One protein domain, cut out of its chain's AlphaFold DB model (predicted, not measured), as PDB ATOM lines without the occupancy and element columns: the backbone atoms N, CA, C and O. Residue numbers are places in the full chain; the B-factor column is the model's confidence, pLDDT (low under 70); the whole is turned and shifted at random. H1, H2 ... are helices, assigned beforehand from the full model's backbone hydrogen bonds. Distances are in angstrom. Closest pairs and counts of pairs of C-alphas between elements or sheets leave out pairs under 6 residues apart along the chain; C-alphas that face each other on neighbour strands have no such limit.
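This is residues 13 to 82 of the 110 residues of an uncharacterized protein of Monilinia vaccinii-corymbosi (UniProt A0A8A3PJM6). Two separate helices, H1 and then the longer H2, make the two ends of a drawn-out rod, and a looping stretch without named elements, residues 29 to 55, joins them in the middle. The printed part has 70 residues with two named helices and no named strand, and its class is all helix. It is extended, with a radius of gyration of the C-alphas of 22.0 A and spans of 75 by 25 by 18 A.

H1, residues 13 to 28, and H2, residues 56 to 81, are apart. Residues 13 to 22, 24 to 30, 55 to 61 and 63 to 82 stand free. In H1 and H2 every O i to N i+4 pair is within hydrogen-bond range.

H1 begins at C-alpha 13 (-14.903, -4.187, 33.618) and is 23.3 A long from first to last C-alpha. H2 is 37.6 A long and ends at C-alpha 81 (52.650, 17.598, 48.688).

The C-alphas of Arg 14 and Glu 82 are the two farthest apart, 75.5 A. The printed part has no cut, and the link from H1 to H2 is long, 27 residues. The mean pLDDT of the printed part is 77.3; residues 32 to 52 and 80 to 82 are under 70.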
ATOM      1  N   LYS A  13     -14.946  -4.728  34.993       83.12
ATOM      2  CA  LYS A  13     -14.903  -4.187  33.618       83.12
ATOM      3  C   LYS A  13     -15.093  -2.659  33.581       83.12
ATOM      4  O   LYS A  13     -14.333  -1.951  32.926       83.12
ATOM      5  N   ARG A  14     -16.044  -2.131  34.362       83.12
ATOM      6  CA  ARG A  14     -16.309  -0.686  34.483       83.12
ATOM      7  C   ARG A  14     -15.174   0.049  35.204       83.12
ATOM      8  O   ARG A  14     -14.816   1.148  34.792       83.12
ATOM      9  N   LYS A  15     -14.550  -0.566  36.217       84.44
ATOM     10  CA  LYS A  15     -13.352  -0.017  36.886       84.44
ATOM     11  C   LYS A  15     -12.171   0.130  35.919       84.44
ATOM     12  O   LYS A  15     -11.518   1.170  35.924       84.44
ATOM     13  N   VAL A  16     -11.928  -0.866  35.063       86.00
ATOM     14  CA  VAL A  16     -10.864  -0.814  34.042       86.00
ATOM     15  C   VAL A  16     -11.129   0.299  33.023       86.00
ATOM     16  O   VAL A  16     -10.248   1.124  32.779       86.00
ATOM     17  N   ALA A  17     -12.354   0.395  32.497       86.44
ATOM     18  CA  ALA A  17     -12.727   1.457  31.558       86.44
ATOM     19  C   ALA A  17     -12.590   2.864  32.177       86.44
ATOM     20  O   ALA A  17     -12.049   3.776  31.550       86.44
ATOM     21  N   ASN A  18     -13.020   3.038  33.433       87.44
ATOM     22  CA  ASN A  18     -12.865   4.301  34.157       87.44
ATOM     23  C   ASN A  18     -11.389   4.650  34.391       87.44
ATOM     24  O   ASN A  18     -11.001   5.804  34.208       87.44
ATOM     25  N   ARG A  19     -10.546   3.663  34.727       86.69
ATOM     26  CA  ARG A  19      -9.098   3.860  34.896       86.69
ATOM     27  C   ARG A  19      -8.448   4.375  33.611       86.69
ATOM     28  O   ARG A  19      -7.692   5.341  33.682       86.69
ATOM     29  N   ALA A  20      -8.774   3.792  32.459       85.75
ATOM     30  CA  ALA A  20      -8.250   4.237  31.167       85.75
ATOM     31  C   ALA A  20      -8.681   5.678  30.832       85.75
ATOM     32  O   ALA A  20      -7.864   6.489  30.395       85.75
ATOM     33  N   LYS A  21      -9.946   6.038  31.101       88.69
ATOM     34  CA  LYS A  21     -10.447   7.414  30.915       88.69
ATOM     35  C   LYS A  21      -9.707   8.424  31.799       88.69
ATOM     36  O   LYS A  21      -9.317   9.483  31.313       88.69
ATOM     37  N   ILE A  22      -9.485   8.093  33.071       86.38
ATOM     38  CA  ILE A  22      -8.739   8.946  34.011       86.38
ATOM     39  C   ILE A  22      -7.279   9.095  33.566       86.38
ATOM     40  O   ILE A  22      -6.753  10.203  33.572       86.38
ATOM     41  N   GLN A  23      -6.634   8.013  33.119       84.19
ATOM     42  CA  GLN A  23      -5.263   8.069  32.600       84.19
ATOM     43  C   GLN A  23      -5.138   8.999  31.386       84.19
ATOM     44  O   GLN A  23      -4.216   9.809  31.351       84.19
ATOM     45  N   ARG A  24      -6.086   8.948  30.439       85.88
ATOM     46  CA  ARG A  24      -6.109   9.866  29.286       85.88
ATOM     47  C   ARG A  24      -6.258  11.327  29.713       85.88
ATOM     48  O   ARG A  24      -5.494  12.165  29.250       85.88
ATOM     49  N   LYS A  25      -7.191  11.630  30.625       86.38
ATOM     50  CA  LYS A  25      -7.377  12.997  31.150       86.38
ATOM     51  C   LYS A  25      -6.117  13.518  31.842       86.38
ATOM     52  O   LYS A  25      -5.702  14.643  31.595       86.38
ATOM     53  N   ASN A  26      -5.481  12.680  32.658       81.00
ATOM     54  CA  ASN A  26      -4.246  13.047  33.345       81.00
ATOM     55  C   ASN A  26      -3.094  13.301  32.362       81.00
ATOM     56  O   ASN A  26      -2.336  14.243  32.565       81.00
ATOM     57  N   ALA A  27      -2.986  12.513  31.286       79.38
ATOM     58  CA  ALA A  27      -1.974  12.713  30.250       79.38
ATOM     59  C   ALA A  27      -2.172  14.036  29.487       79.38
ATOM     60  O   ALA A  27      -1.210  14.785  29.327       79.38
ATOM     61  N   ILE A  28      -3.411  14.355  29.085       85.44
ATOM     62  CA  ILE A  28      -3.755  15.625  28.416       85.44
ATOM     63  C   ILE A  28      -3.419  16.816  29.321       85.44
ATOM     64  O   ILE A  28      -2.756  17.760  28.899       85.44
ATOM     65  N   ASN A  29      -3.804  16.727  30.595       83.69
ATOM     66  CA  ASN A  29      -3.576  17.789  31.575       83.69
ATOM     67  C   ASN A  29      -2.137  17.811  32.124       83.69
ATOM     68  O   ASN A  29      -1.838  18.608  33.009       83.69
ATOM     69  N   LYS A  30      -1.247  16.928  31.640       76.94
ATOM     70  CA  LYS A  30       0.137  16.761  32.123       76.94
ATOM     71  C   LYS A  30       0.235  16.537  33.644       76.94
ATOM     72  O   LYS A  30       1.251  16.850  34.262       76.94
ATOM     73  N   ILE A  31      -0.806  15.960  34.245       72.19
ATOM     74  CA  ILE A  31      -0.872  15.617  35.667       72.19
ATOM     75  C   ILE A  31      -0.161  14.274  35.855       72.19
ATOM     76  O   ILE A  31      -0.697  13.213  35.523       72.19
ATOM     77  N   THR A  32       1.066  14.300  36.375       69.44
ATOM     78  CA  THR A  32       1.835  13.084  36.665       69.44
ATOM     79  C   THR A  32       1.513  12.568  38.068       69.44
ATOM     80  O   THR A  32       1.472  13.333  39.025       69.44
ATOM     81  N   LYS A  33       1.295  11.250  38.217       65.88
ATOM     82  CA  LYS A  33       1.106  10.625  39.544       65.88
ATOM     83  C   LYS A  33       2.369  10.665  40.404       65.88
ATOM     84  O   LYS A  33       2.267  10.683  41.623       65.88
ATOM     85  N   ASN A  34       3.533  10.699  39.761       58.59
ATOM     86  CA  ASN A  34       4.798  10.942  40.430       58.59
ATOM     87  C   ASN A  34       5.064  12.449  40.347       58.59
ATOM     88  O   ASN A  34       5.292  12.942  39.235       58.59
ATOM     89  N   PRO A  35       5.019  13.202  41.458       56.91
ATOM     90  CA  PRO A  35       5.586  14.540  41.456       56.91
ATOM     91  C   PRO A  35       7.069  14.401  41.091       56.91
ATOM     92  O   PRO A  35       7.767  13.529  41.612       56.91
ATOM     93  N   ARG A  36       7.558  15.204  40.141       53.56
ATOM     94  CA  ARG A  36       8.992  15.256  39.832       53.56
ATOM     95  C   ARG A  36       9.726  15.665  41.113       53.56
ATOM     96  O   ARG A  36       9.635  16.832  41.475       53.56
ATOM     97  N   GLY A  37      10.392  14.733  41.805       54.19
ATOM     98  CA  GLY A  37      11.074  15.104  43.045       54.19
ATOM     99  C   GLY A  37      11.428  14.055  44.099       54.19
ATOM    100  O   GLY A  37      11.656  14.420  45.238       54.19
ATOM    101  N   THR A  38      11.516  12.759  43.817       50.25
ATOM    102  CA  THR A  38      11.797  11.751  44.870       50.25
ATOM    103  C   THR A  38      13.252  11.710  45.375       50.25
ATOM    104  O   THR A  38      13.701  10.670  45.848       50.25
ATOM    105  N   ARG A  39      14.019  12.805  45.287       49.66
ATOM    106  CA  ARG A  39      15.382  12.879  45.835       49.66
ATOM    107  C   ARG A  39      15.412  13.914  46.953       49.66
ATOM    108  O   ARG A  39      15.183  15.090  46.691       49.66
ATOM    109  N   ALA A  40      15.703  13.473  48.175       50.94
ATOM    110  CA  ALA A  40      15.965  14.364  49.298       50.94
ATOM    111  C   ALA A  40      17.153  15.269  48.938       50.94
ATOM    112  O   ALA A  40      18.282  14.793  48.809       50.94
ATOM    113  N   SER A  41      16.894  16.553  48.688       55.09
ATOM    114  CA  SER A  41      17.957  17.544  48.565       55.09
ATOM    115  C   SER A  41      18.192  18.179  49.932       55.09
ATOM    116  O   SER A  41      17.252  18.505  50.652       55.09
ATOM    117  N   THR A  42      19.459  18.334  50.304       57.81
ATOM    118  CA  THR A  42      19.883  18.960  51.564       57.81
ATOM    119  C   THR A  42      19.675  20.477  51.574       57.81
ATOM    120  O   THR A  42      19.846  21.115  52.606       57.81
ATOM    121  N   VAL A  43      19.304  21.070  50.435       58.25
ATOM    122  CA  VAL A  43      19.124  22.513  50.279       58.25
ATOM    123  C   VAL A  43      17.627  22.812  50.226       58.25
ATOM    124  O   VAL A  43      16.996  22.643  49.185       58.25
ATOM    125  N   LEU A  44      17.056  23.268  51.347       55.69
ATOM    126  CA  LEU A  44      15.709  23.842  51.371       55.69
ATOM    127  C   LEU A  44      15.664  25.045  50.422       55.69
ATOM    128  O   LEU A  44      16.321  26.060  50.650       55.69
ATOM    129  N   PHE A  45      14.888  24.945  49.347       60.53
ATOM    130  CA  PHE A  45      14.583  26.102  48.517       60.53
ATOM    131  C   PHE A  45      13.320  26.791  49.066       60.53
ATOM    132  O   PHE A  45      12.346  26.114  49.384       60.53
ATOM    133  N   PRO A  46      13.301  28.130  49.172       62.03
ATOM    134  CA  PRO A  46      12.258  28.852  49.910       62.03
ATOM    135  C   PRO A  46      10.853  28.752  49.294       62.03
ATOM    136  O   PRO A  46       9.865  28.900  50.000       62.03
ATOM    137  N   THR A  47      10.739  28.488  47.990       65.00
ATOM    138  CA  THR A  47       9.451  28.404  47.271       65.00
ATOM    139  C   THR A  47       9.169  27.023  46.687       65.00
ATOM    140  O   THR A  47       8.112  26.788  46.108       65.00
ATOM    141  N   SER A  48      10.113  26.095  46.813       60.66
ATOM    142  CA  SER A  48      10.008  24.761  46.244       60.66
ATOM    143  C   SER A  48      10.478  23.777  47.301       60.66
ATOM    144  O   SER A  48      11.605  23.896  47.767       60.66
ATOM    145  N   GLY A  49       9.617  22.839  47.704       64.06
ATOM    146  CA  GLY A  49       9.926  21.911  48.794       64.06
ATOM    147  C   GLY A  49      11.260  21.170  48.594       64.06
ATOM    148  O   GLY A  49      11.793  21.146  47.484       64.06
ATOM    149  N   PRO A  50      11.784  20.493  49.629       65.19
ATOM    150  CA  PRO A  50      13.103  19.830  49.611       65.19
ATOM    151  C   PRO A  50      13.268  18.761  48.514       65.19
ATOM    152  O   PRO A  50      14.366  18.265  48.261       65.19
ATOM    153  N   LEU A  51      12.161  18.405  47.870       61.53
ATOM    154  CA  LEU A  51      12.020  17.414  46.821       61.53
ATOM    155  C   LEU A  51      11.989  18.036  45.412       61.53
ATOM    156  O   LEU A  51      12.100  17.324  44.423       61.53
ATOM    157  N   ALA A  52      11.848  19.352  45.267       67.19
ATOM    158  CA  ALA A  52      11.699  19.974  43.955       67.19
ATOM    159  C   ALA A  52      13.041  20.072  43.195       67.19
ATOM    160  O   ALA A  52      14.046  20.506  43.765       67.19
ATOM    161  N   PRO A  53      13.085  19.722  41.892       71.25
ATOM    162  CA  PRO A  53      14.289  19.896  41.093       71.25
ATOM    163  C   PRO A  53      14.630  21.383  40.951       71.25
ATOM    164  O   PRO A  53      13.770  22.216  40.660       71.25
ATOM    165  N   VAL A  54      15.915  21.709  41.098       75.81
ATOM    166  CA  VAL A  54      16.424  23.049  40.797       75.81
ATOM    167  C   VAL A  54      16.160  23.420  39.341       75.81
ATOM    168  O   VAL A  54      16.282  22.593  38.436       75.81
ATOM    169  N   SER A  55      15.878  24.703  39.099       82.50
ATOM    170  CA  SER A  55      15.876  25.254  37.741       82.50
ATOM    171  C   SER A  55      17.178  24.891  37.020       82.50
ATOM    172  O   SER A  55      18.262  24.997  37.602       82.50
ATOM    173  N   GLY A  56      17.096  24.505  35.743       84.69
ATOM    174  CA  GLY A  56      18.253  24.037  34.971       84.69
ATOM    175  C   GLY A  56      19.425  25.025  34.963       84.69
ATOM    176  O   GLY A  56      20.582  24.618  35.053       84.69
ATOM    177  N   LYS A  57      19.149  26.339  34.963       89.00
ATOM    178  CA  LYS A  57      20.192  27.377  35.067       89.00
ATOM    179  C   LYS A  57      20.918  27.324  36.414       89.00
ATOM    180  O   LYS A  57      22.139  27.451  36.460       89.00
ATOM    181  N   LYS A  58      20.178  27.112  37.505       85.19
ATOM    182  CA  LYS A  58      20.737  26.979  38.857       85.19
ATOM    183  C   LYS A  58      21.516  25.672  39.006       85.19
ATOM    184  O   LYS A  58      22.608  25.702  39.561       85.19
ATOM    185  N   ALA A  59      21.023  24.574  38.434       86.56
ATOM    186  CA  ALA A  59      21.730  23.293  38.405       86.56
ATOM    187  C   ALA A  59      23.117  23.420  37.753       86.56
ATOM    188  O   ALA A  59      24.122  23.053  38.357       86.56
ATOM    189  N   ARG A  60      23.183  24.040  36.564       91.69
ATOM    190  CA  ARG A  60      24.449  24.287  35.850       91.69
ATOM    191  C   ARG A  60      25.412  25.160  36.658       91.69
ATOM    192  O   ARG A  60      26.603  24.870  36.709       91.69
ATOM    193  N   LYS A  61      24.910  26.210  37.325       93.69
ATOM    194  CA  LYS A  61      25.735  27.075  38.191       93.69
ATOM    195  C   LYS A  61      26.313  26.317  39.387       93.69
ATOM    196  O   LYS A  61      27.493  26.474  39.679       93.69
ATOM    197  N   LEU A  62      25.504  25.486  40.046       91.12
ATOM    198  CA  LEU A  62      25.954  24.672  41.177       91.12
ATOM    199  C   LEU A  62      27.006  23.647  40.748       91.12
ATOM    200  O   LEU A  62      28.035  23.531  41.403       91.12
ATOM    201  N   GLN A  63      26.794  22.973  39.617       91.56
ATOM    202  CA  GLN A  63      27.769  22.032  39.066       91.56
ATOM    203  C   GLN A  63      29.104  22.722  38.747       91.56
ATOM    204  O   GLN A  63      30.162  22.204  39.098       91.56
ATOM    205  N   LYS A  64      29.068  23.919  38.140       96.50
ATOM    206  CA  LYS A  64      30.280  24.707  37.869       96.50
ATOM    207  C   LYS A  64      31.017  25.067  39.164       96.50
ATOM    208  O   LYS A  64      32.218  24.845  39.251       96.50
ATOM    209  N   ALA A  65      30.299  25.558  40.175       94.12
ATOM    210  CA  ALA A  65      30.889  25.908  41.467       94.12
ATOM    211  C   ALA A  65      31.530  24.695  42.166       94.12
ATOM    212  O   ALA A  65      32.653  24.793  42.653       94.12
ATOM    213  N   GLN A  66      30.853  23.542  42.162       94.00
ATOM    214  CA  GLN A  66      31.381  22.294  42.724       94.00
ATOM    215  C   GLN A  66      32.643  21.821  41.997       94.00
ATOM    216  O   GLN A  66      33.588  21.375  42.643       94.00
ATOM    217  N   ASN A  67      32.685  21.935  40.668       96.38
ATOM    218  CA  ASN A  67      33.862  21.562  39.888       96.38
ATOM    219  C   ASN A  67      35.059  22.470  40.192       96.38
ATOM    220  O   ASN A  67      36.144  21.954  40.438       96.38
ATOM    221  N   CYS A  68      34.858  23.791  40.256       96.62
ATOM    222  CA  CYS A  68      35.925  24.724  40.627       96.62
ATOM    223  C   CYS A  68      36.424  24.487  42.060       96.62
ATOM    224  O   CYS A  68      37.623  24.542  42.308       96.62
ATOM    225  N   ALA A  69      35.525  24.199  43.006       94.94
ATOM    226  CA  ALA A  69      35.918  23.863  44.373       94.94
ATOM    227  C   ALA A  69      36.759  22.576  44.422       94.94
ATOM    228  O   ALA A  69      37.755  22.530  45.135       94.94
ATOM    229  N   ARG A  70      36.396  21.562  43.624       94.75
ATOM    230  CA  ARG A  70      37.165  20.317  43.506       94.75
ATOM    231  C   ARG A  70      38.550  20.554  42.904       94.75
ATOM    232  O   ARG A  70      39.510  20.012  43.426       94.75
ATOM    233  N   GLN A  71      38.650  21.370  41.853       94.06
ATOM    234  CA  GLN A  71      39.936  21.737  41.244       94.06
ATOM    235  C   GLN A  71      40.855  22.416  42.258       94.06
ATOM    236  O   GLN A  71      41.945  21.921  42.496       94.06
ATOM    237  N   ARG A  72      40.366  23.443  42.964       93.62
ATOM    238  CA  ARG A  72      41.153  24.117  44.012       93.62
ATOM    239  C   ARG A  72      41.555  23.186  45.151       93.62
ATOM    240  O   ARG A  72      42.615  23.361  45.729       93.62
ATOM    241  N   ALA A  73      40.694  22.240  45.525       91.00
ATOM    242  CA  ALA A  73      41.022  21.264  46.560       91.00
ATOM    243  C   ALA A  73      42.142  20.315  46.105       91.00
ATOM    244  O   ALA A  73      43.021  20.007  46.899       91.00
ATOM    245  N   LEU A  74      42.130  19.896  44.836       90.88
ATOM    246  CA  LEU A  74      43.202  19.090  44.250       90.88
ATOM    247  C   LEU A  74      44.501  19.889  44.109       90.88
ATOM    248  O   LEU A  74      45.540  19.394  44.515       90.88
ATOM    249  N   GLU A  75      44.439  21.124  43.610       87.88
ATOM    250  CA  GLU A  75      45.598  22.026  43.516       87.88
ATOM    251  C   GLU A  75      46.241  22.246  44.889       87.88
ATOM    252  O   GLU A  75      47.448  22.101  45.032       87.88
ATOM    253  N   LYS A  76      45.433  22.510  45.925       87.94
ATOM    254  CA  LYS A  76      45.926  22.625  47.304       87.94
ATOM    255  C   LYS A  76      46.547  21.330  47.812       87.94
ATOM    256  O   LYS A  76      47.620  21.377  48.390       87.94
ATOM    257  N   ALA A  77      45.908  20.187  47.566       83.75
ATOM    258  CA  ALA A  77      46.453  18.893  47.971       83.75
ATOM    259  C   ALA A  77      47.773  18.558  47.251       83.75
ATOM    260  O   ALA A  77      48.645  17.934  47.847       83.75
ATOM    261  N   MET A  78      47.942  18.979  45.994       79.94
ATOM    262  CA  MET A  78      49.211  18.844  45.267       79.94
ATOM    263  C   MET A  78      50.274  19.803  45.815       79.94
ATOM    264  O   MET A  78      51.402  19.387  46.044       79.94
ATOM    265  N   GLN A  79      49.903  21.049  46.112       75.44
ATOM    266  CA  GLN A  79      50.815  22.058  46.651       75.44
ATOM    267  C   GLN A  79      51.250  21.776  48.100       75.44
ATOM    268  O   GLN A  79      52.365  22.109  48.484       75.44
ATOM    269  N   GLU A  80      50.402  21.137  48.905       64.81
ATOM    270  CA  GLU A  80      50.766  20.616  50.231       64.81
ATOM    271  C   GLU A  80      51.697  19.387  50.140       64.81
ATOM    272  O   GLU A  80      52.398  19.080  51.101       64.81
ATOM    273  N   GLY A  81      51.729  18.702  48.987       58.09
ATOM    274  CA  GLY A  81      52.650  17.598  48.688       58.09
ATOM    275  C   GLY A  81      53.972  18.023  48.032       58.09
ATOM    276  O   GLY A  81      54.940  17.265  48.070       58.09
ATOM    277  N   GLU A  82      54.044  19.230  47.467       54.69
ATOM    278  CA  GLU A  82      55.277  19.831  46.954       54.69
ATOM    279  C   GLU A  82      56.022  20.526  48.100       54.69
ATOM    280  O   GLU A  82      55.857  21.712  48.395       54.69
TER     281      GLU A  82